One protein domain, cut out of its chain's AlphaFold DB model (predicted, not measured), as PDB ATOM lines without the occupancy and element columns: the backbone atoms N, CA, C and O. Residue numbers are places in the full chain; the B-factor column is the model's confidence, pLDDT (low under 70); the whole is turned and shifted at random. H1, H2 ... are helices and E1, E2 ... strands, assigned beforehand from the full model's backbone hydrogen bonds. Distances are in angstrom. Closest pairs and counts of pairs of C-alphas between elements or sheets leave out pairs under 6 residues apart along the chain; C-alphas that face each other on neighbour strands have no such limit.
ATOM      1  N   LEU A  20     165.070 131.123 170.958       96.12
ATOM      2  CA  LEU A  20     165.526 131.730 169.711       96.12
ATOM      3  C   LEU A  20     164.478 132.679 169.141       96.12
ATOM      4  O   LEU A  20     163.295 132.360 169.068       96.12
ATOM      5  N   VAL A  21     164.944 133.823 168.649       97.38
ATOM      6  CA  VAL A  21     164.208 134.628 167.674       97.38
ATOM      7  C   VAL A  21     164.938 134.460 166.351       97.38
ATOM      8  O   VAL A  21     166.114 134.805 166.263       97.38
ATOM      9  N   LEU A  22     164.267 133.920 165.338       97.12
ATOM     10  CA  LEU A  22     164.819 133.847 163.986       97.12
ATOM     11  C   LEU A  22     164.473 135.120 163.199       97.12
ATOM     12  O   LEU A  22     163.559 135.855 163.591       97.12
ATOM     13  N   PRO A  23     165.201 135.430 162.111       96.31
ATOM     14  CA  PRO A  23     164.890 136.571 161.262       96.31
ATOM     15  C   PRO A  23     163.436 136.528 160.780       96.31
ATOM     16  O   PRO A  23     162.955 135.492 160.321       96.31
ATOM     17  N   PHE A  24     162.732 137.656 160.888       96.94
ATOM     18  CA  PHE A  24     161.385 137.761 160.336       96.94
ATOM     19  C   PHE A  24     161.472 138.059 158.844       96.94
ATOM     20  O   PHE A  24     162.316 138.854 158.418       96.94
ATOM     21  N   ASP A  25     160.570 137.459 158.077       95.81
ATOM     22  CA  ASP A  25     160.401 137.786 156.667       95.81
ATOM     23  C   ASP A  25     159.723 139.159 156.486       95.81
ATOM     24  O   ASP A  25     159.067 139.681 157.393       95.81
ATOM     25  N   GLY A  26     159.883 139.757 155.309       94.12
ATOM     26  CA  GLY A  26     159.273 141.027 154.937       94.12
ATOM     27  C   GLY A  26     160.044 142.287 155.370       94.12
ATOM     28  O   GLY A  26     161.097 142.218 156.013       94.12
ATOM     29  N   PRO A  27     159.548 143.478 154.983       92.56
ATOM     30  CA  PRO A  27     160.277 144.737 155.136       92.56
ATOM     31  C   PRO A  27     160.523 145.104 156.604       92.56
ATOM     32  O   PRO A  27     159.578 145.230 157.384       92.56
ATOM     33  N   GLY A  28     161.781 145.331 156.996       94.88
ATOM     34  CA  GLY A  28     162.117 145.684 158.382       94.88
ATOM     35  C   GLY A  28     162.078 144.505 159.362       94.88
ATOM     36  O   GLY A  28     162.324 144.705 160.557       94.88
ATOM     37  N   GLY A  29     161.772 143.292 158.887       96.62
ATOM     38  CA  GLY A  29     161.633 142.097 159.712       96.62
ATOM     39  C   GLY A  29     162.921 141.717 160.443       96.62
ATOM     40  O   GLY A  29     162.879 141.349 161.618       96.62
ATOM     41  N   ARG A  30     164.093 141.897 159.824       97.19
ATOM     42  CA  ARG A  30     165.381 141.543 160.447       97.19
ATOM     43  C   ARG A  30     165.720 142.499 161.583       97.19
ATOM     44  O   ARG A  30     166.124 142.067 162.661       97.19
ATOM     45  N   ALA A  31     165.493 143.796 161.370       97.25
ATOM     46  CA  ALA A  31     165.661 144.805 162.415       97.25
ATOM     47  C   ALA A  31     164.676 144.596 163.582       97.25
ATOM     48  O   ALA A  31     165.047 144.770 164.745       97.25
ATOM     49  N   LEU A  32     163.433 144.195 163.285       97.94
ATOM     50  CA  LEU A  32     162.434 143.855 164.297       97.94
ATOM     51  C   LEU A  32     162.844 142.626 165.111       97.94
ATOM     52  O   LEU A  32     162.841 142.693 166.339       97.94
ATOM     53  N   ALA A  33     163.231 141.535 164.449       97.94
ATOM     54  CA  ALA A  33     163.704 140.318 165.101       97.94
ATOM     55  C   ALA A  33     164.885 140.612 166.036       97.94
ATOM     56  O   ALA A  33     164.899 140.155 167.180       97.94
ATOM     57  N   LEU A  34     165.839 141.439 165.592       97.31
ATOM     58  CA  LEU A  34     166.987 141.843 166.403       97.31
ATOM     59  C   LEU A  34     166.559 142.607 167.665       97.31
ATOM     60  O   LEU A  34     167.029 142.312 168.762       97.31
ATOM     61  N   ALA A  35     165.623 143.550 167.524       96.81
ATOM     62  CA  ALA A  35     165.085 144.312 168.649       96.81
ATOM     63  C   ALA A  35     164.288 143.433 169.633       96.81
ATOM     64  O   ALA A  35     164.334 143.661 170.845       96.81
ATOM     65  N   LEU A  36     163.562 142.430 169.129       96.94
ATOM     66  CA  LEU A  36     162.853 141.443 169.947       96.94
ATOM     67  C   LEU A  36     163.835 140.575 170.736       96.94
ATOM     68  O   LEU A  36     163.663 140.437 171.946       96.94
ATOM     69  N   ALA A  37     164.873 140.052 170.075       95.44
ATOM     70  CA  ALA A  37     165.907 139.238 170.704       95.44
ATOM     71  C   ALA A  37     166.607 139.993 171.841       95.44
ATOM     72  O   ALA A  37     166.660 139.506 172.969       95.44
ATOM     73  N   ASP A  38     167.030 141.234 171.580       92.56
ATOM     74  CA  ASP A  38     167.659 142.104 172.579       92.56
ATOM     75  C   ASP A  38     166.766 142.355 173.789       92.56
ATOM     76  O   ASP A  38     167.233 142.410 174.929       92.56
ATOM     77  N   ARG A  39     165.462 142.515 173.550       92.62
ATOM     78  CA  ARG A  39     164.500 142.776 174.615       92.62
ATOM     79  C   ARG A  39     164.361 141.586 175.562       92.62
ATOM     80  O   ARG A  39     164.228 141.802 176.766       92.62
ATOM     81  N   VAL A  40     164.343 140.368 175.029       92.44
ATOM     82  CA  VAL A  40     164.128 139.140 175.816       92.44
ATOM     83  C   VAL A  40     165.424 138.440 176.221       92.44
ATOM     84  O   VAL A  40     165.371 137.440 176.926       92.44
ATOM     85  N   GLY A  41     166.580 138.981 175.825       90.50
ATOM     86  CA  GLY A  41     167.887 138.400 176.124       90.50
ATOM     87  C   GLY A  41     168.194 137.131 175.324       90.50
ATOM     88  O   GLY A  41     168.962 136.303 175.798       90.50
ATOM     89  N   ALA A  42     167.588 136.972 174.144       92.94
ATOM     90  CA  ALA A  42     167.895 135.887 173.213       92.94
ATOM     91  C   ALA A  42     169.171 136.203 172.400       92.94
ATOM     92  O   ALA A  42     169.526 137.380 172.254       92.94
ATOM     93  N   PRO A  43     169.867 135.185 171.856       92.50
ATOM     94  CA  PRO A  43     170.993 135.401 170.950       92.50
ATOM     95  C   PRO A  43     170.573 136.188 169.701       92.50
ATOM     96  O   PRO A  43     169.392 136.265 169.354       92.50
ATOM     97  N   SER A  44     171.557 136.766 169.004       93.31
ATOM     98  CA  SER A  44     171.313 137.471 167.740       93.31
ATOM     99  C   SER A  44     170.552 136.569 166.753       93.31
ATOM    100  O   SER A  44     171.009 135.451 166.509       93.31
ATOM    101  N   PRO A  45     169.467 137.050 166.115       96.25
ATOM    102  CA  PRO A  45     168.771 136.316 165.059       96.25
ATOM    103  C   PRO A  45     169.650 135.998 163.850       96.25
ATOM    104  O   PRO A  45     169.470 134.958 163.223       96.25
ATOM    105  N   THR A  46     170.623 136.860 163.532       94.50
ATOM    106  CA  THR A  46     171.603 136.604 162.465       94.50
ATOM    107  C   THR A  46     172.423 135.363 162.798       94.50
ATOM    108  O   THR A  46     172.563 134.457 161.984       94.50
ATOM    109  N   ILE A  47     172.939 135.307 164.029       92.50
ATOM    110  CA  ILE A  47     173.747 134.188 164.514       92.50
ATOM    111  C   ILE A  47     172.886 132.938 164.665       92.50
ATOM    112  O   ILE A  47     173.307 131.870 164.236       92.50
ATOM    113  N   ALA A  48     171.676 133.068 165.210       93.69
ATOM    114  CA  ALA A  48     170.731 131.969 165.348       93.69
ATOM    115  C   ALA A  48     170.415 131.322 163.994       93.69
ATOM    116  O   ALA A  48     170.466 130.106 163.897       93.69
ATOM    117  N   GLN A  49     170.173 132.108 162.939       93.62
ATOM    118  CA  GLN A  49     169.914 131.572 161.600       93.62
ATOM    119  C   GLN A  49     171.144 130.887 160.992       93.62
ATOM    120  O   GLN A  49     171.022 129.797 160.448       93.62
ATOM    121  N   LEU A  50     172.326 131.509 161.089       91.38
ATOM    122  CA  LEU A  50     173.572 130.962 160.531       91.38
ATOM    123  C   LEU A  50     174.081 129.718 161.272       91.38
ATOM    124  O   LEU A  50     174.940 129.007 160.758       91.38
ATOM    125  N   THR A  51     173.601 129.489 162.494       90.62
ATOM    126  CA  THR A  51     173.993 128.342 163.321       90.62
ATOM    127  C   THR A  51     172.855 127.366 163.568       90.62
ATOM    128  O   THR A  51     173.096 126.340 164.202       90.62
ATOM    129  N   LEU A  52     171.643 127.627 163.074       91.31
ATOM    130  CA  LEU A  52     170.563 126.656 163.152       91.31
ATOM    131  C   LEU A  52     171.026 125.376 162.438       91.31
ATOM    132  O   LEU A  52     171.525 125.474 161.316       91.31
ATOM    133  N   PRO A  53     170.921 124.197 163.071       90.00
ATOM    134  CA  PRO A  53     171.383 122.964 162.461       90.00
ATOM    135  C   PRO A  53     170.751 122.716 161.097       90.00
ATOM    136  O   PRO A  53     169.555 122.937 160.898       90.00
ATOM    137  N   ASP A  54     171.561 122.221 160.167       85.88
ATOM    138  CA  ASP A  54     171.056 121.752 158.886       85.88
ATOM    139  C   ASP A  54     170.251 120.463 159.065       85.88
ATOM    140  O   ASP A  54     170.415 119.698 160.028       85.88
ATOM    141  N   THR A  55     169.370 120.216 158.100       87.75
ATOM    142  CA  THR A  55     168.621 118.968 158.044       87.75
ATOM    143  C   THR A  55     169.556 117.784 157.809       87.75
ATOM    144  O   THR A  55     170.516 117.898 157.048       87.75
ATOM    145  N   PRO A  56     169.260 116.603 158.375       84.75
ATOM    146  CA  PRO A  56     170.069 115.413 158.135       84.75
ATOM    147  C   PRO A  56     169.917 114.832 156.715       84.75
ATOM    148  O   PRO A  56     170.676 113.938 156.343       84.75
ATOM    149  N   TRP A  57     168.968 115.328 155.913       88.19
ATOM    150  CA  TRP A  57     168.807 114.984 154.497       88.19
ATOM    151  C   TRP A  57     169.416 116.050 153.558       88.19
ATOM    152  O   TRP A  57     169.419 117.234 153.902       88.19
ATOM    153  N   PRO A  58     169.896 115.665 152.354       77.12
ATOM    154  CA  PRO A  58     170.630 116.560 151.445       77.12
ATOM    155  C   PRO A  58     169.853 117.764 150.893       77.12
ATOM    156  O   PRO A  58     170.466 118.751 150.501       77.12
ATOM    157  N   GLN A  59     168.525 117.685 150.813       81.19
ATOM    158  CA  GLN A  59     167.682 118.693 150.156       81.19
ATOM    159  C   GLN A  59     167.405 119.929 151.031       81.19
ATOM    160  O   GLN A  59     166.797 120.891 150.562       81.19
ATOM    161  N   GLY A  60     167.859 119.933 152.287       88.25
ATOM    162  CA  GLY A  60     167.694 121.073 153.184       88.25
ATOM    163  C   GLY A  60     166.276 121.230 153.743       88.25
ATOM    164  O   GLY A  60     165.373 120.416 153.525       88.25
ATOM    165  N   TRP A  61     166.074 122.333 154.464       87.62
ATOM    166  CA  TRP A  61     164.806 122.683 155.110       87.62
ATOM    167  C   TRP A  61     163.649 122.898 154.126       87.62
ATOM    168  O   TRP A  61     162.530 122.491 154.422       87.62
ATOM    169  N   GLY A  62     163.920 123.471 152.948       86.12
ATOM    170  CA  GLY A  62     162.898 123.770 151.934       86.12
ATOM    171  C   GLY A  62     162.246 122.537 151.303       86.12
ATOM    172  O   GLY A  62     161.243 122.667 150.620       86.12
ATOM    173  N   TYR A  63     162.787 121.341 151.543       86.12
ATOM    174  CA  TYR A  63     162.167 120.096 151.092       86.12
ATOM    175  C   TYR A  63     160.988 119.655 151.968       86.12
ATOM    176  O   TYR A  63     160.123 118.918 151.511       86.12
ATOM    177  N   VAL A  64     160.961 120.071 153.239       86.56
ATOM    178  CA  VAL A  64     159.901 119.686 154.190       86.56
ATOM    179  C   VAL A  64     159.089 120.880 154.697       86.56
ATOM    180  O   VAL A  64     158.103 120.691 155.411       86.56
ATOM    181  N   LEU A  65     159.521 122.104 154.378       87.62
ATOM    182  CA  LEU A  65     158.897 123.357 154.789       87.62
ATOM    183  C   LEU A  65     158.547 124.206 153.570       87.62
ATOM    184  O   LEU A  65     159.444 124.713 152.901       87.62
ATOM    185  N   ASP A  66     157.252 124.463 153.392       83.38
ATOM    186  CA  ASP A  66     156.767 125.447 152.417       83.38
ATOM    187  C   ASP A  66     157.024 126.885 152.902       83.38
ATOM    188  O   ASP A  66     157.384 127.768 152.127       83.38
ATOM    189  N   ASP A  67     156.870 127.124 154.213       88.94
ATOM    190  CA  ASP A  67     157.098 128.428 154.847       88.94
ATOM    191  C   ASP A  67     157.923 128.284 156.144       88.94
ATOM    192  O   ASP A  67     157.383 127.893 157.192       88.94
ATOM    193  N   PRO A  68     159.227 128.633 156.131       90.94
ATOM    194  CA  PRO A  68     160.065 128.592 157.329       90.94
ATOM    195  C   PRO A  68     159.688 129.661 158.369       90.94
ATOM    196  O   PRO A  68     160.091 129.555 159.527       90.94
ATOM    197  N   HIS A  69     158.894 130.669 157.996       93.38
ATOM    198  CA  HIS A  69     158.413 131.720 158.895       93.38
ATOM    199  C   HIS A  69     157.007 131.439 159.450       93.38
ATOM    200  O   HIS A  69     156.478 132.250 160.215       93.38
ATOM    201  N   GLY A  70     156.416 130.294 159.094       92.56
ATOM    202  CA  GLY A  70     155.109 129.837 159.555       92.56
ATOM    203  C   GLY A  70     155.155 128.902 160.778       92.56
ATOM    204  O   GLY A  70     156.208 128.686 161.385       92.56
ATOM    205  N   PRO A  71     154.009 128.299 161.156       92.44
ATOM    206  CA  PRO A  71     153.913 127.388 162.301       92.44
ATOM    207  C   PRO A  71     154.845 126.168 162.207       92.44
ATOM    208  O   PRO A  71     155.472 125.802 163.201       92.44
ATOM    209  N   ALA A  72     154.956 125.567 161.017       93.00
ATOM    210  CA  ALA A  72     155.825 124.420 160.763       93.00
ATOM    211  C   ALA A  72     157.305 124.774 160.963       93.00
ATOM    212  O   ALA A  72     158.021 124.057 161.661       93.00
ATOM    213  N   GLY A  73     157.739 125.917 160.421       93.44
ATOM    214  CA  GLY A  73     159.096 126.426 160.608       93.44
ATOM    215  C   GLY A  73     159.422 126.694 162.077       93.44
ATOM    216  O   GLY A  73     160.467 126.260 162.557       93.44
ATOM    217  N   ALA A  74     158.494 127.307 162.826       95.12
ATOM    218  CA  ALA A  74     158.644 127.531 164.267       95.12
ATOM    219  C   ALA A  74     158.898 126.220 165.029       95.12
ATOM    220  O   ALA A  74     159.803 126.135 165.861       95.12
ATOM    221  N   ARG A  75     158.100 125.188 164.726       94.19
ATOM    222  CA  ARG A  75     158.206 123.871 165.354       94.19
ATOM    223  C   ARG A  75     159.494 123.155 164.987       94.19
ATOM    224  O   ARG A  75     160.173 122.650 165.876       94.19
ATOM    225  N   LEU A  76     159.822 123.077 163.700       94.00
ATOM    226  CA  LEU A  76     161.016 122.358 163.267       94.00
ATOM    227  C   LEU A  76     162.285 123.045 163.758       94.00
ATOM    228  O   LEU A  76     163.181 122.351 164.218       94.00
ATOM    229  N   ALA A  77     162.336 124.378 163.765       93.81
ATOM    230  CA  ALA A  77     163.441 125.110 164.374       93.81
ATOM    231  C   ALA A  77     163.541 124.840 165.884       93.81
ATOM    232  O   ALA A  77     164.639 124.610 166.379       93.81
ATOM    233  N   TYR A  78     162.414 124.797 166.606       93.56
ATOM    234  CA  TYR A  78     162.377 124.431 168.027       93.56
ATOM    235  C   TYR A  78     162.936 123.031 168.282       93.56
ATOM    236  O   TYR A  78     163.820 122.849 169.123       93.56
ATOM    237  N   GLU A  79     162.458 122.047 167.523       92.19
ATOM    238  CA  GLU A  79     162.922 120.668 167.624       92.19
ATOM    239  C   GLU A  79     164.391 120.535 167.182       92.19
ATOM    240  O   GLU A  79     165.139 119.759 167.771       92.19
ATOM    241  N   ALA A  80     164.832 121.307 166.190       91.44
ATOM    242  CA  ALA A  80     166.192 121.256 165.668       91.44
ATOM    243  C   ALA A  80     167.216 122.029 166.490       91.44
ATOM    244  O   ALA A  80     168.404 121.814 166.306       91.44
ATOM    245  N   SER A  81     166.800 122.931 167.373       90.94
ATOM    246  CA  SER A  81     167.728 123.697 168.203       90.94
ATOM    247  C   SER A  81     167.772 123.220 169.652       90.94
ATOM    248  O   SER A  81     168.693 123.595 170.379       90.94
ATOM    249  N   ALA A  82     166.772 122.449 170.093       88.06
ATOM    250  CA  ALA A  82     166.520 122.169 171.509       88.06
ATOM    251  C   ALA A  82     166.405 123.462 172.343       88.06
ATOM    252  O   ALA A  82     166.904 123.544 173.467       88.06
ATOM    253  N   ALA A  83     165.824 124.507 171.749       91.69
ATOM    254  CA  ALA A  83     165.579 125.765 172.446       91.69
ATOM    255  C   ALA A  83     164.393 125.613 173.400       91.69
ATOM    256  O   ALA A  83     163.514 124.786 173.179       91.69
ATOM    257  N   ASP A  84     164.315 126.458 174.425       92.25
ATOM    258  CA  ASP A  84     163.148 126.464 175.316       92.25
ATOM    259  C   ASP A  84     161.895 127.013 174.620       92.25
ATOM    260  O   ASP A  84     160.773 126.666 174.978       92.25
ATOM    261  N   TRP A  85     162.083 127.874 173.623       95.12
ATOM    262  CA  TRP A  85     161.044 128.398 172.745       95.12
ATOM    263  C   TRP A  85     161.681 128.957 171.469       95.12
ATOM    264  O   TRP A  85     162.843 129.366 171.478       95.12
ATOM    265  N   VAL A  86     160.928 129.002 170.373       97.31
ATOM    266  CA  VAL A  86     161.355 129.613 169.107       97.31
ATOM    267  C   VAL A  86     160.272 130.534 168.583       97.31
ATOM    268  O   VAL A  86     159.105 130.155 168.514       97.31
ATOM    269  N   LEU A  87     160.672 131.745 168.204       98.06
ATOM    270  CA  LEU A  87     159.833 132.721 167.534       98.06
ATOM    271  C   LEU A  87     160.296 132.909 166.088       98.06
ATOM    272  O   LEU A  87     161.429 133.324 165.839       98.06
ATOM    273  N   VAL A  88     159.372 132.690 165.161       97.62
ATOM    274  CA  VAL A  88     159.472 133.097 163.756       97.62
ATOM    275  C   VAL A  88     158.300 134.021 163.424       97.62
ATOM    276  O   VAL A  88     157.330 134.128 164.185       97.62
ATOM    277  N   GLY A  89     158.367 134.704 162.288       96.94
ATOM    278  CA  GLY A  89     157.260 135.530 161.838       96.94
ATOM    279  C   GLY A  89     157.570 136.311 160.578       96.94
ATOM    280  O   GLY A  89     158.655 136.196 160.004       96.94
ATOM    281  N   ARG A  90     156.610 137.137 160.162       97.00
ATOM    282  CA  ARG A  90     156.770 138.033 159.018       97.00
ATOM    283  C   ARG A  90     156.101 139.381 159.228       97.00
ATOM    284  O   ARG A  90     155.100 139.508 159.935       97.00
ATOM    285  N   VAL A  91     156.641 140.375 158.539       96.62
ATOM    286  CA  VAL A  91     156.010 141.667 158.295       96.62
ATOM    287  C   VAL A  91     155.302 141.583 156.948       96.62
ATOM    288  O   VAL A  91     155.923 141.531 155.890       96.62
ATOM    289  N   THR A  92     153.979 141.528 156.993       93.56
ATOM    290  CA  THR A  92     153.118 141.474 155.805       93.56
ATOM    291  C   THR A  92     153.184 142.776 154.998       93.56
ATOM    292  O   THR A  92     153.549 143.834 155.516       93.56
ATOM    293  N   ALA A  93     152.807 142.721 153.717       89.25
ATOM    294  CA  ALA A  93     152.833 143.887 152.827       89.25
ATOM    295  C   ALA A  93     151.913 145.037 153.293       89.25
ATOM    296  O   ALA A  93     152.197 146.202 153.021       89.25
ATOM    297  N   ASP A  94     150.836 144.724 154.017       90.06
ATOM    298  CA  ASP A  94     149.925 145.681 154.654       90.06
ATOM    299  C   ASP A  94     150.406 146.150 156.044       90.06
ATOM    300  O   ASP A  94     149.697 146.888 156.728       90.06
ATOM    301  N   GLY A  95     151.622 145.770 156.455       91.25
ATOM    302  CA  GLY A  95     152.301 146.256 157.659       91.25
ATOM    303  C   GLY A  95     151.936 145.527 158.953       91.25
ATOM    304  O   GLY A  95     152.401 145.920 160.023       91.25
ATOM    305  N   TRP A  96     151.127 144.466 158.887       96.62
ATOM    306  CA  TRP A  96     150.842 143.621 160.045       96.62
ATOM    307  C   TRP A  96     151.988 142.659 160.346       96.62
ATOM    308  O   TRP A  96     152.693 142.197 159.449       96.62
ATOM    309  N   LEU A  97     152.115 142.313 161.621       97.44
ATOM    310  CA  LEU A  97     153.112 141.388 162.138       97.44
ATOM    311  C   LEU A  97     152.443 140.053 162.439       97.44
ATOM    312  O   LEU A  97     151.687 139.965 163.406       97.44
ATOM    313  N   ASP A  98     152.722 139.038 161.632       96.75
ATOM    314  CA  ASP A  98     152.344 137.660 161.929       96.75
ATOM    315  C   ASP A  98     153.484 136.997 162.703       96.75
ATOM    316  O   ASP A  98     154.638 137.034 162.278       96.75
ATOM    317  N   ALA A  99     153.167 136.424 163.861       97.56
ATOM    318  CA  ALA A  99     154.136 135.807 164.754       97.56
ATOM    319  C   ALA A  99     153.704 134.393 165.142       97.56
ATOM    320  O   ALA A  99     152.547 134.154 165.510       97.56
ATOM    321  N   HIS A 100     154.671 133.481 165.098       97.31
ATOM    322  CA  HIS A 100     154.511 132.073 165.422       97.31
ATOM    323  C   HIS A 100     155.539 131.701 166.487       97.31
ATOM    324  O   HIS A 100     156.744 131.702 166.240       97.31
ATOM    325  N   LEU A 101     155.046 131.426 167.692       97.25
ATOM    326  CA  LEU A 101     155.848 130.989 168.823       97.25
ATOM    327  C   LEU A 101     155.621 129.497 169.022       97.25
ATOM    328  O   LEU A 101     154.479 129.054 169.128       97.25
ATOM    329  N   TYR A 102     156.699 128.735 169.117       96.06
ATOM    330  CA  TYR A 102     156.652 127.345 169.539       96.06
ATOM    331  C   TYR A 102     157.407 127.194 170.854       96.06
ATOM    332  O   TYR A 102     158.491 127.749 171.019       96.06
ATOM    333  N   GLY A 103     156.834 126.468 171.807       93.62
ATOM    334  CA  GLY A 103     157.436 126.240 173.117       93.62
ATOM    335  C   GLY A 103     156.742 125.100 173.864       93.62
ATOM    336  O   GLY A 103     155.971 124.353 173.260       93.62
ATOM    337  N   PRO A 104     156.935 124.969 175.189       86.69
ATOM    338  CA  PRO A 104     156.430 123.831 175.960       86.69
ATOM    339  C   PRO A 104     154.898 123.750 176.008       86.69
ATOM    340  O   PRO A 104     154.337 122.687 176.252       86.69
ATOM    341  N   ALA A 105     154.216 124.877 175.778       87.44
ATOM    342  CA  ALA A 105     152.760 124.953 175.683       87.44
ATOM    343  C   ALA A 105     152.212 124.552 174.295       87.44
ATOM    344  O   ALA A 105     150.996 124.535 174.110       87.44
ATOM    345  N   GLY A 106     153.088 124.226 173.339       88.75
ATOM    346  CA  GLY A 106     152.741 123.962 171.944       88.75
ATOM    347  C   GLY A 106     152.782 125.219 171.062       88.75
ATOM    348  O   GLY A 106     153.345 126.242 171.464       88.75
ATOM    349  N   PRO A 107     152.224 125.140 169.840       91.75
ATOM    350  CA  PRO A 107     152.229 126.245 168.891       91.75
ATOM    351  C   PRO A 107     151.258 127.355 169.309       91.75
ATOM    352  O   PRO A 107     150.085 127.118 169.596       91.75
ATOM    353  N   GLU A 108     151.729 128.595 169.254       94.56
ATOM    354  CA  GLU A 108     150.938 129.801 169.454       94.56
ATOM    355  C   GLU A 108     151.093 130.748 168.262       94.56
ATOM    356  O   GLU A 108     152.201 131.038 167.812       94.56
ATOM    357  N   ARG A 109     149.970 131.278 167.765       94.38
ATOM    358  CA  ARG A 109     149.942 132.261 166.676       94.38
ATOM    359  C   ARG A 109     149.276 133.544 167.143       94.38
ATOM    360  O   ARG A 109     148.209 133.504 167.754       94.38
ATOM    361  N   ALA A 110     149.862 134.679 166.783       94.62
ATOM    362  CA  ALA A 110     149.253 135.982 166.998       94.62
ATOM    363  C   ALA A 110     149.588 136.952 165.858       94.62
ATOM    364  O   ALA A 110     150.622 136.827 165.206       94.62
ATOM    365  N   ARG A 111     148.689 137.915 165.627       97.19
ATOM    366  CA  ARG A 111     148.843 138.975 164.625       97.19
ATOM    367  C   ARG A 111     148.744 140.341 165.300       97.19
ATOM    368  O   ARG A 111     147.818 140.569 166.078       97.19
ATOM    369  N   PHE A 112     149.676 141.247 165.007       97.69
ATOM    370  CA  PHE A 112     149.786 142.553 165.667       97.69
ATOM    371  C   PHE A 112     149.896 143.696 164.662       97.69
ATOM    372  O   PHE A 112     150.530 143.558 163.621       97.69
ATOM    373  N   SER A 113     149.312 144.844 164.998       96.00
ATOM    374  CA  SER A 113     149.434 146.079 164.214       96.00
ATOM    375  C   SER A 113     150.669 146.905 164.582       96.00
ATOM    376  O   SER A 113     151.016 147.837 163.864       96.00
ATOM    377  N   GLU A 114     151.313 146.607 165.717       96.12
ATOM    378  CA  GLU A 114     152.424 147.396 166.251       96.12
ATOM    379  C   GLU A 114     153.537 146.508 166.837       96.12
ATOM    380  O   GLU A 114     153.244 145.597 167.621       96.12
ATOM    381  N   PRO A 115     154.823 146.812 166.560       97.12
ATOM    382  CA  PRO A 115     155.969 146.087 167.118       97.12
ATOM    383  C   PRO A 115     155.988 145.997 168.646       97.12
ATOM    384  O   PRO A 115     156.365 144.969 169.207       97.12
ATOM    385  N   GLN A 116     155.565 147.061 169.336       96.62
ATOM    386  CA  GLN A 116     155.549 147.091 170.799       96.62
ATOM    387  C   GLN A 116     154.599 146.034 171.378       96.62
ATOM    388  O   GLN A 116     154.950 145.390 172.366       96.62
ATOM    389  N   LEU A 117     153.439 145.817 170.747       97.44
ATOM    390  CA  LEU A 117     152.451 144.828 171.187       97.44
ATOM    391  C   LEU A 117     152.972 143.400 171.020       97.44
ATOM    392  O   LEU A 117     152.859 142.603 171.949       97.44
ATOM    393  N   LEU A 118     153.601 143.104 169.877       97.50
ATOM    394  CA  LEU A 118     154.274 141.823 169.647       97.50
ATOM    395  C   LEU A 118     155.347 141.574 170.714       97.50
ATOM    396  O   LEU A 118     155.429 140.495 171.296       97.50
ATOM    397  N   ALA A 119     156.150 142.592 171.003       96.88
ATOM    398  CA  ALA A 119     157.232 142.495 171.964       96.88
ATOM    399  C   ALA A 119     156.729 142.338 173.416       96.88
ATOM    400  O   ALA A 119     157.333 141.608 174.201       96.88
ATOM    401  N   ASP A 120     155.619 142.988 173.783       96.88
ATOM    402  CA  ASP A 120     154.960 142.817 175.087       96.88
ATOM    403  C   ASP A 120     154.329 141.427 175.231       96.88
ATOM    404  O   ASP A 120     154.371 140.837 176.315       96.88
ATOM    405  N   TRP A 121     153.756 140.911 174.141       96.69
ATOM    406  CA  TRP A 121     153.226 139.555 174.070       96.69
ATOM    407  C   TRP A 121     154.339 138.522 174.236       96.69
ATOM    408  O   TRP A 121     154.242 137.685 175.128       96.69
ATOM    409  N   LEU A 122     155.429 138.632 173.471       95.94
ATOM    410  CA  LEU A 122     156.575 137.731 173.592       95.94
ATOM    411  C   LEU A 122     157.143 137.757 175.015       95.94
ATOM    412  O   LEU A 122     157.306 136.703 175.621       95.94
ATOM    413  N   ALA A 123     157.371 138.948 175.581       94.44
ATOM    414  CA  ALA A 123     157.888 139.088 176.940       94.44
ATOM    415  C   ALA A 123     156.985 138.402 177.977       94.44
ATOM    416  O   ALA A 123     157.479 137.720 178.872       94.44
ATOM    417  N   LEU A 124     155.660 138.518 177.830       93.69
ATOM    418  CA  LEU A 124     154.708 137.802 178.678       93.69
ATOM    419  C   LEU A 124     154.838 136.280 178.532       93.69
ATOM    420  O   LEU A 124     154.767 135.574 179.534       93.69
ATOM    421  N   LYS A 125     155.012 135.783 177.304       93.19
ATOM    422  CA  LYS A 125     155.094 134.347 177.007       93.19
ATOM    423  C   LYS A 125     156.356 133.690 177.540       93.19
ATOM    424  O   LYS A 125     156.284 132.581 178.055       93.19
ATOM    425  N   VAL A 126     157.480 134.393 177.465       92.00
ATOM    426  CA  VAL A 126     158.793 133.859 177.856       92.00
ATOM    427  C   VAL A 126     159.212 134.284 179.267       92.00
ATOM    428  O   VAL A 126     160.318 133.983 179.704       92.00
ATOM    429  N   GLY A 127     158.343 135.002 179.989       90.31
ATOM    430  CA  GLY A 127     158.616 135.478 181.348       90.31
ATOM    431  C   GLY A 127     159.672 136.588 181.432       90.31
ATOM    432  O   GLY A 127     160.292 136.756 182.480       90.31
ATOM    433  N   ALA A 128     159.885 137.346 180.353       89.25
ATOM    434  CA  ALA A 128     160.814 138.474 180.320       89.25
ATOM    435  C   ALA A 128     160.168 139.780 180.821       89.25
ATOM    436  O   ALA A 128     158.949 139.973 180.793       89.25
ATOM    437  N   GLU A 129     160.998 140.724 181.264       87.56
ATOM    438  CA  GLU A 129     160.518 142.024 181.729       87.56
ATOM    439  C   GLU A 129     159.917 142.872 180.599       87.56
ATOM    440  O   GLU A 129     160.482 143.027 179.511       87.56
ATOM    441  N   ARG A 130     158.791 143.534 180.892       86.62
ATOM    442  CA  ARG A 130     158.192 144.496 179.965       86.62
ATOM    443  C   ARG A 130     158.968 145.809 179.976       86.62
ATOM    444  O   ARG A 130     158.869 146.593 180.916       86.62
ATOM    445  N   ARG A 131     159.712 146.068 178.900       91.25
ATOM    446  CA  ARG A 131     160.444 147.326 178.653       91.25
ATOM    447  C   ARG A 131     160.096 147.913 177.271       91.25
ATOM    448  O   ARG A 131     159.580 147.166 176.442       91.25
ATOM    449  N   PRO A 132     160.319 149.212 177.000       93.62
ATOM    450  CA  PRO A 132     160.095 149.776 175.666       93.62
ATOM    451  C   PRO A 132     160.937 149.062 174.600       93.62
ATOM    452  O   PRO A 132     162.132 148.840 174.810       93.62
ATOM    453  N   LEU A 133     160.323 148.708 173.471       95.31
ATOM    454  CA  LEU A 133     161.022 148.161 172.314       95.31
ATOM    455  C   LEU A 133     161.786 149.289 171.624       95.31
ATOM    456  O   LEU A 133     161.239 150.363 171.374       95.31
ATOM    457  N   ILE A 134     163.051 149.042 171.301       94.12
ATOM    458  CA  ILE A 134     163.883 150.023 170.613       94.12
ATOM    459  C   ILE A 134     164.222 149.463 169.242       94.12
ATOM    460  O   ILE A 134     165.033 148.552 169.125       94.12
ATOM    461  N   LEU A 135     163.554 150.003 168.226       94.88
ATOM    462  CA  LEU A 135     163.676 149.556 166.847       94.88
ATOM    463  C   LEU A 135     164.680 150.428 166.086       94.88
ATOM    464  O   LEU A 135     164.637 151.655 166.170       94.88
ATOM    465  N   GLU A 136     165.543 149.790 165.299       95.62
ATOM    466  CA  GLU A 136     166.535 150.452 164.445       95.62
ATOM    467  C   GLU A 136     166.332 150.020 162.980       95.62
ATOM    468  O   GLU A 136     167.093 149.198 162.473       95.62
ATOM    469  N   PRO A 137     165.315 150.554 162.268       93.75
ATOM    470  CA  PRO A 137     164.918 150.058 160.939       93.75
ATOM    471  C   PRO A 137     166.038 150.091 159.892       93.75
ATOM    472  O   PRO A 137     166.109 149.239 159.015       93.75
ATOM    473  N   GLN A 138     166.956 151.051 160.021       95.62
ATOM    474  CA  GLN A 138     168.154 151.204 159.186       95.62
ATOM    475  C   GLN A 138     169.117 149.998 159.223       95.62
ATOM    476  O   GLN A 138     170.016 149.919 158.390       95.62
ATOM    477  N   LEU A 139     168.942 149.060 160.162       96.94
ATOM    478  CA  LEU A 139     169.723 147.822 160.224       96.94
ATOM    479  C   LEU A 139     169.211 146.717 159.299       96.94
ATOM    480  O   LEU A 139     169.957 145.781 159.039       96.94
ATOM    481  N   ASP A 140     167.991 146.813 158.771       96.19
ATOM    482  CA  ASP A 140     167.371 145.710 158.027       96.19
ATOM    483  C   ASP A 140     168.194 145.274 156.800       96.19
ATOM    484  O   ASP A 140     168.535 144.100 156.652       96.19
ATOM    485  N   GLY A 141     168.612 146.239 155.971       96.44
ATOM    486  CA  GLY A 141     169.449 145.989 154.794       96.44
ATOM    487  C   GLY A 141     170.831 145.407 155.133       96.44
ATOM    488  O   GLY A 141     171.202 144.376 154.572       96.44
ATOM    489  N   PRO A 142     171.607 146.022 156.048       97.12
ATOM    490  CA  PRO A 142     172.883 145.461 156.488       97.12
ATOM    491  C   PRO A 142     172.783 144.050 157.086       97.12
ATOM    492  O   PRO A 142     173.646 143.224 156.801       97.12
ATOM    493  N   LEU A 143     171.738 143.753 157.867       97.00
ATOM    494  CA  LEU A 143     171.506 142.410 158.416       97.00
ATOM    495  C   LEU A 143     171.180 141.392 157.317       97.00
ATOM    496  O   LEU A 143     171.647 140.261 157.389       97.00
ATOM    497  N   SER A 144     170.434 141.792 156.278       95.31
ATOM    498  CA  SER A 144     170.207 140.935 155.106       95.31
ATOM    499  C   SER A 144     171.523 140.557 154.440       95.31
ATOM    500  O   SER A 144     171.795 139.377 154.259       95.31
ATOM    501  N   ARG A 145     172.393 141.542 154.181       94.88
ATOM    502  CA  ARG A 145     173.711 141.289 153.580       94.88
ATOM    503  C   ARG A 145     174.559 140.328 154.405       94.88
ATOM    504  O   ARG A 145     175.264 139.512 153.830       94.88
ATOM    505  N   LEU A 146     174.494 140.405 155.738       94.75
ATOM    506  CA  LEU A 146     175.206 139.458 156.601       94.75
ATOM    507  C   LEU A 146     174.708 138.021 156.433       94.75
ATOM    508  O   LEU A 146     175.535 137.114 156.385       94.75
ATOM    509  N   LEU A 147     173.394 137.818 156.326       90.88
ATOM    510  CA  LEU A 147     172.809 136.498 156.067       90.88
ATOM    511  C   LEU A 147     173.184 135.968 154.676       90.88
ATOM    512  O   LEU A 147     173.433 134.777 154.533       90.88
ATOM    513  N   ASP A 148     173.317 136.859 153.692       90.69
ATOM    514  CA  ASP A 148     173.756 136.529 152.329       90.69
ATOM    515  C   ASP A 148     175.288 136.330 152.221       90.69
ATOM    516  O   ASP A 148     175.817 136.074 151.139       90.69
ATOM    517  N   GLY A 149     176.034 136.483 153.323       90.88
ATOM    518  CA  GLY A 149     177.497 136.367 153.359       90.88
ATOM    519  C   GLY A 149     178.271 137.612 152.892       90.88
ATOM    520  O   GLY A 149     179.503 137.615 152.922       90.88
ATOM    521  N   ASP A 150     177.596 138.706 152.523       93.00
ATOM    522  CA  ASP A 150     178.198 139.987 152.119       93.00
ATOM    523  C   ASP A 150     178.600 140.848 153.334       93.00
ATOM    524  O   ASP A 150     178.043 141.912 153.639       93.00
ATOM    525  N   VAL A 151     179.623 140.380 154.053       93.56
ATOM    526  CA  VAL A 151     180.157 141.057 155.246       93.56
ATOM    527  C   VAL A 151     180.734 142.440 154.913       93.56
ATOM    528  O   VAL A 151     180.613 143.378 155.707       93.56
ATOM    529  N   GLU A 152     181.351 142.602 153.743       93.56
ATOM    530  CA  GLU A 152     181.926 143.882 153.313       93.56
ATOM    531  C   GLU A 152     180.842 144.904 152.955       93.56
ATOM    532  O   GLU A 152     180.929 146.076 153.336       93.56
ATOM    533  N   GLY A 153     179.781 144.480 152.266       91.81
ATOM    534  CA  GLY A 153     178.628 145.319 151.971       91.81
ATOM    535  C   GLY A 153     177.826 145.710 153.203       91.81
ATOM    536  O   GLY A 153     177.321 146.837 153.246       91.81
ATOM    537  N   ALA A 154     177.754 144.856 154.225       93.56
ATOM    538  CA  ALA A 154     177.235 145.246 155.534       93.56
ATOM    539  C   ALA A 154     178.131 146.312 156.194       93.56
ATOM    540  O   ALA A 154     177.637 147.348 156.641       93.56
ATOM    541  N   ALA A 155     179.458 146.128 156.179       94.00
ATOM    542  CA  ALA A 155     180.407 147.074 156.775       94.00
ATOM    543  C   ALA A 155     180.386 148.465 156.113       94.00
ATOM    544  O   ALA A 155     180.546 149.475 156.800       94.00
ATOM    545  N   ARG A 156     180.136 148.550 154.800       94.50
ATOM    546  CA  ARG A 156     179.996 149.838 154.091       94.50
ATOM    547  C   ARG A 156     178.843 150.698 154.617       94.50
ATOM    548  O   ARG A 156     178.945 151.919 154.566       94.50
ATOM    549  N   ALA A 157     177.791 150.088 155.164       92.25
ATOM    550  CA  ALA A 157     176.644 150.820 155.698       92.25
ATOM    551  C   ALA A 157     176.944 151.546 157.025       92.25
ATOM    552  O   ALA A 157     176.209 152.455 157.399       92.25
ATOM    553  N   LEU A 158     178.034 151.201 157.729       93.25
ATOM    554  CA  LEU A 158     178.357 151.746 159.058       93.25
ATOM    555  C   LEU A 158     178.460 153.276 159.103       93.25
ATOM    556  O   LEU A 158     178.171 153.876 160.139       93.25
ATOM    557  N   ALA A 159     178.885 153.906 158.005       90.62
ATOM    558  CA  ALA A 159     179.074 155.353 157.926       90.62
ATOM    559  C   ALA A 159     177.753 156.144 157.971       90.62
ATOM    560  O   ALA A 159     177.759 157.311 158.355       90.62
ATOM    561  N   GLU A 160     176.640 155.511 157.600       91.44
ATOM    562  CA  GLU A 160     175.320 156.141 157.465       91.44
ATOM    563  C   GLU A 160     174.421 155.890 158.690       91.44
ATOM    564  O   GLU A 160     173.313 156.415 158.773       91.44
ATOM    565  N   LEU A 161     174.900 155.108 159.667       94.88
ATOM    566  CA  LEU A 161     174.132 154.697 160.841       94.88
ATOM    567  C   LEU A 161     174.302 155.647 162.032       94.88
ATOM    568  O   LEU A 161     175.353 156.246 162.265       94.88
ATOM    569  N   THR A 162     173.263 155.712 162.867       94.94
ATOM    570  CA  THR A 162     173.347 156.364 164.184       94.94
ATOM    571  C   THR A 162     174.384 155.651 165.069       94.94
ATOM    572  O   THR A 162     174.604 154.453 164.894       94.94
ATOM    573  N   PRO A 163     175.001 156.319 166.068       95.44
ATOM    574  CA  PRO A 163     176.048 155.702 166.893       95.44
ATOM    575  C   PRO A 163     175.638 154.378 167.548       95.44
ATOM    576  O   PRO A 163     176.452 153.467 167.670       95.44
ATOM    577  N   ARG A 164     174.366 154.263 167.943       93.56
ATOM    578  CA  ARG A 164     173.813 153.054 168.553       93.56
ATOM    579  C   ARG A 164     173.675 151.909 167.545       93.56
ATOM    580  O   ARG A 164     174.240 150.846 167.778       93.56
ATOM    581  N   ALA A 165     173.008 152.152 166.418       94.62
ATOM    582  CA  ALA A 165     172.834 151.153 165.366       94.62
ATOM    583  C   ALA A 165     174.179 150.734 164.762       94.62
ATOM    584  O   ALA A 165     174.400 149.566 164.469       94.62
ATOM    585  N   ARG A 166     175.115 151.679 164.642       96.69
ATOM    586  CA  ARG A 166     176.493 151.404 164.244       96.69
ATOM    587  C   ARG A 166     177.161 150.419 165.201       96.69
ATOM    588  O   ARG A 166     177.661 149.400 164.743       96.69
ATOM    589  N   ALA A 167     177.142 150.700 166.505       95.38
ATOM    590  CA  ALA A 167     177.722 149.801 167.503       95.38
ATOM    591  C   ALA A 167     177.059 148.416 167.468       95.38
ATOM    592  O   ALA A 167     177.736 147.399 167.624       95.38
ATOM    593  N   ARG A 168     175.745 148.368 167.215       94.81
ATOM    594  CA  ARG A 168     175.021 147.107 167.068       94.81
ATOM    595  C   ARG A 168     175.474 146.321 165.839       94.81
ATOM    596  O   ARG A 168     175.802 145.149 165.967       94.81
ATOM    597  N   LEU A 169     175.545 146.959 164.672       96.25
ATOM    598  CA  LEU A 169     176.002 146.311 163.443       96.25
ATOM    599  C   LEU A 169     177.476 145.885 163.521       96.25
ATOM    600  O   LEU A 169     177.829 144.823 163.019       96.25
ATOM    601  N   GLU A 170     178.339 146.669 164.175       96.69
ATOM    602  CA  GLU A 170     179.734 146.285 164.436       96.69
ATOM    603  C   GLU A 170     179.814 144.987 165.257       96.69
ATOM    604  O   GLU A 170     180.632 144.121 164.939       96.69
ATOM    605  N   ALA A 171     178.944 144.818 166.261       93.25
ATOM    606  CA  ALA A 171     178.859 143.589 167.047       93.25
ATOM    607  C   ALA A 171     178.376 142.391 166.209       93.25
ATOM    608  O   ALA A 171     178.978 141.322 166.284       93.25
ATOM    609  N   GLU A 172     177.357 142.580 165.363       94.75
ATOM    610  CA  GLU A 172     176.870 141.542 164.438       94.75
ATOM    611  C   GLU A 172     177.960 141.112 163.443       94.75
ATOM    612  O   GLU A 172     178.240 139.924 163.301       94.75
ATOM    613  N   ILE A 173     178.654 142.069 162.815       94.88
ATOM    614  CA  ILE A 173     179.780 141.796 161.906       94.88
ATOM    615  C   ILE A 173     180.886 141.023 162.630       94.88
ATOM    616  O   ILE A 173     181.451 140.083 162.071       94.88
ATOM    617  N   ALA A 174     181.229 141.425 163.857       91.75
ATOM    618  CA  ALA A 174     182.259 140.753 164.640       91.75
ATOM    619  C   ALA A 174     181.864 139.306 164.974       91.75
ATOM    620  O   ALA A 174     182.695 138.409 164.833       91.75
ATOM    621  N   ALA A 175     180.605 139.071 165.353       88.62
ATOM    622  CA  ALA A 175     180.087 137.740 165.643       88.62
ATOM    623  C   ALA A 175     180.088 136.839 164.394       88.62
ATOM    624  O   ALA A 175     180.604 135.723 164.449       88.62
ATOM    625  N   VAL A 176     179.625 137.349 163.244       89.56
ATOM    626  CA  VAL A 176     179.640 136.621 161.961       89.56
ATOM    627  C   VAL A 176     181.070 136.299 161.513       89.56
ATOM    628  O   VAL A 176     181.371 135.167 161.145       89.56
ATOM    629  N   LYS A 177     182.006 137.251 161.612       87.38
ATOM    630  CA  LYS A 177     183.429 136.983 161.329       87.38
ATOM    631  C   LYS A 177     184.020 135.936 162.275       87.38
ATOM    632  O   LYS A 177     184.820 135.108 161.843       87.38
ATOM    633  N   GLY A 178     183.633 135.971 163.550       83.31
ATOM    634  CA  GLY A 178     184.052 135.000 164.559       83.31
ATOM    635  C   GLY A 178     183.613 133.572 164.230       83.31
ATOM    636  O   GLY A 178     184.416 132.653 164.387       83.31
ATOM    637  N   LEU A 179     182.390 133.403 163.708       81.56
ATOM    638  CA  LEU A 179     181.883 132.114 163.224       81.56
ATOM    639  C   LEU A 179     182.797 131.509 162.150       81.56
ATOM    640  O   LEU A 179     183.208 130.357 162.276       81.56
ATOM    641  N   PHE A 180     183.182 132.295 161.139       75.81
ATOM    642  CA  PHE A 180     183.978 131.803 160.009       75.81
ATOM    643  C   PHE A 180     185.476 131.620 160.302       75.81
ATOM    644  O   PHE A 180     186.128 130.812 159.645       75.81
ATOM    645  N   ALA A 181     186.052 132.370 161.248       67.44
ATOM    646  CA  ALA A 181     187.507 132.424 161.417       67.44
ATOM    647  C   ALA A 181     188.103 131.285 162.263       67.44
ATOM    648  O   ALA A 181     189.193 130.804 161.945       67.44
ATOM    649  N   HIS A 182     187.454 130.881 163.362       54.38
ATOM    650  CA  HIS A 182     188.118 130.054 164.386       54.38
ATOM    651  C   HIS A 182     187.280 128.913 164.976       54.38
ATOM    652  O   HIS A 182     187.807 128.203 165.827       54.38
ATOM    653  N   GLY A 183     186.036 128.699 164.522       56.56
ATOM    654  CA  GLY A 183     185.113 127.756 165.165       56.56
ATOM    655  C   GLY A 183     184.804 128.236 166.588       56.56
ATOM    656  O   GLY A 183     185.550 127.918 167.512       56.56
ATOM    657  N   PRO A 184     183.801 129.104 166.779       60.81
ATOM    658  CA  PRO A 184     183.670 129.847 168.025       60.81
ATOM    659  C   PRO A 184     183.328 128.947 169.211       60.81
ATOM    660  O   PRO A 184     182.787 127.851 169.065       60.81
ATOM    661  N   ASP A 185     183.572 129.479 170.408       74.00
ATOM    662  CA  ASP A 185     182.867 129.050 171.610       74.00
ATOM    663  C   ASP A 185     181.383 129.426 171.449       74.00
ATOM    664  O   ASP A 185     180.941 130.500 171.856       74.00
ATOM    665  N   LEU A 186     180.626 128.569 170.756       77.56
ATOM    666  CA  LEU A 186     179.202 128.766 170.471       77.56
ATOM    667  C   LEU A 186     178.381 128.917 171.758       77.56
ATOM    668  O   LEU A 186     177.373 129.624 171.762       77.56
ATOM    669  N   ALA A 187     178.840 128.329 172.868       76.06
ATOM    670  CA  ALA A 187     178.203 128.489 174.170       76.06
ATOM    671  C   ALA A 187     178.319 129.934 174.689       76.06
ATOM    672  O   ALA A 187     177.378 130.449 175.294       76.06
ATOM    673  N   ALA A 188     179.422 130.632 174.396       81.81
ATOM    674  CA  ALA A 188     179.596 132.040 174.759       81.81
ATOM    675  C   ALA A 188     178.661 132.994 173.991       81.81
ATOM    676  O   ALA A 188     178.471 134.134 174.421       81.81
ATOM    677  N   LEU A 189     178.056 132.543 172.885       81.75
ATOM    678  CA  LEU A 189     177.084 133.311 172.098       81.75
ATOM    679  C   LEU A 189     175.644 133.179 172.618       81.75
ATOM    680  O   LEU A 189     174.736 133.763 172.032       81.75
ATOM    681  N   GLY A 190     175.424 132.435 173.709       84.44
ATOM    682  CA  GLY A 190     174.092 132.237 174.287       84.44
ATOM    683  C   GLY A 190     173.174 131.376 173.416       84.44
ATOM    684  O   GLY A 190     171.954 131.490 173.518       84.44
ATOM    685  N   LEU A 191     173.749 130.546 172.541       88.81
ATOM    686  CA  LEU A 191     172.993 129.614 171.712       88.81
ATOM    687  C   LEU A 191     172.428 128.457 172.555       88.81
ATOM    688  O   LEU A 191     173.049 128.064 173.550       88.81
ATOM    689  N   PRO A 192     171.279 127.880 172.158       89.88
ATOM    690  CA  PRO A 192     170.722 126.709 172.817       89.88
ATOM    691  C   PRO A 192     171.718 125.538 172.871       89.88
ATOM    692  O   PRO A 192     172.476 125.340 171.914       89.88
ATOM    693  N   PRO A 193     171.695 124.709 173.932       82.56
ATOM    694  CA  PRO A 193     172.615 123.581 174.071       82.56
ATOM    695  C   PRO A 193     172.590 122.604 172.890       82.56
ATOM    696  O   PRO A 193     173.641 122.084 172.528       82.56
ATOM    697  N   GLY A 194     171.426 122.384 172.264       85.75
ATOM    698  CA  GLY A 194     171.304 121.514 171.089       85.75
ATOM    699  C   GLY A 194     172.092 122.032 169.886       85.75
ATOM    700  O   GLY A 194     172.811 121.270 169.249       85.75
TER     701      GLY A 194
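What this domain is: This is residues 20 to 194 of the 660 residues of the protein "Tetratricopeptide TPR_1 repeat-containing protein" of Oceanithermus profundus (strain DSM 14977 / NBRC 100410 / VKM B-2274 / 506) (UniProt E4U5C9). Picture two lobes joined through H1 and H2: on one side a small wall of three strands with helices over both its faces, H3 on one and H1 and H4 on the other, and on the other side an up-and-down bundle of the three helices H5, H6 and H7. H5 packs on H1 and H2 in between, and the short H8 comes late in the printed part, touching no helix. The printed part has 175 residues, with eight named helices and three named strands in the order H1 H2 H3 E1 E2 E3 H4 H5 H6 H7 H8. The sheet has the order E1 - E2 - E3, all antiparallel, and the class is mostly helix. The whole is compact, with a radius of gyration of the C-alphas of 15.5 A and spans of 42 by 38 by 30 A.

Where its parts are: Start at Leu 20; residues 20 to 28 come before the first named element. Find C-alpha 29 at (161.633, 142.097, 159.712); from there H1 runs through residues 29 to 40, 16.6 A long. H2 is residues 45 to 51, and H3, residues 71 to 81, is 15.5 A long. Next come the strands E1, residues 86 to 91, E2, residues 97 to 103, and E3, residues 106 to 112, which is 19.8 A long. H4 is residues 115 to 126, 16.5 A long, H5 residues 137 to 147, 16.4 A long, and H6 residues 151 to 160, 16.0 A long. The longest helix, H7, residues 163 to 182, starts at C-alpha 163 at (176.048, 155.702, 166.893) and measures 28.5 A. H8, residues 186 to 189, ends at C-alpha 189 at (177.084, 133.311, 172.098).

How they stand to each other: Residues 20 to 21 pair, parallel, with residues 86 to 87 of E1. The three strands form a meander, each the antiparallel neighbour of the one before: look for N 88 and O 100 at 3.0 A in the hairpin of E1 and E2, and N 108 and O 101 at 2.8 A in the hairpin of E2 and E3. They make three layers with their helices. H1 is on the sheet over E1, at a height over the sheet of 10.0 A. H4, on the same face, lies over E2 and E3 at a height of 9.4 A and runs along the strands, at 8 degrees to E2 on the local plane. H3 is on the opposite face at a height of 6.6 A; the closest C-alphas of H3 and E2 are those of Ala 74 and Tyr 102, 5.6 A apart. H1 touches H2 about perpendicular, at 85 degrees, with the C-alphas of Leu 34 and Pro 45 closest at 6.0 A. H5 is the hub, touching H1, H2, H6 and H7; H1 touches it with residues 29 to 32 alone, and the C-alphas of Ala 31 and Asp 140 are closest at 4.8 A. H5 and H6 form a helical hairpin, a shallow tilt of 16 degrees, opposite ways, with the C-alphas of Pro 142 and Ala 154 closest at 4.5 A. Every O i to N i+4 pair is within hydrogen-bond range in H1, H2, H3 and H4, against 5 of 7 in H5, 15 of 16 in H7 and 2 of 6 in H6, where 4 of 7 O i to N i+3 pairs are; H8 is too short for an O i to N i+4 pair.

The domain as a whole: The C-alphas farthest apart, those of Ala 105 and Ala 159, are 44.0 A from each other. The printed part has no cut, and its long link is H2 to H3, residues 52 to 70. The mean pLDDT of the printed part is 91.7; look at residues 181 to 184 for the four under 70.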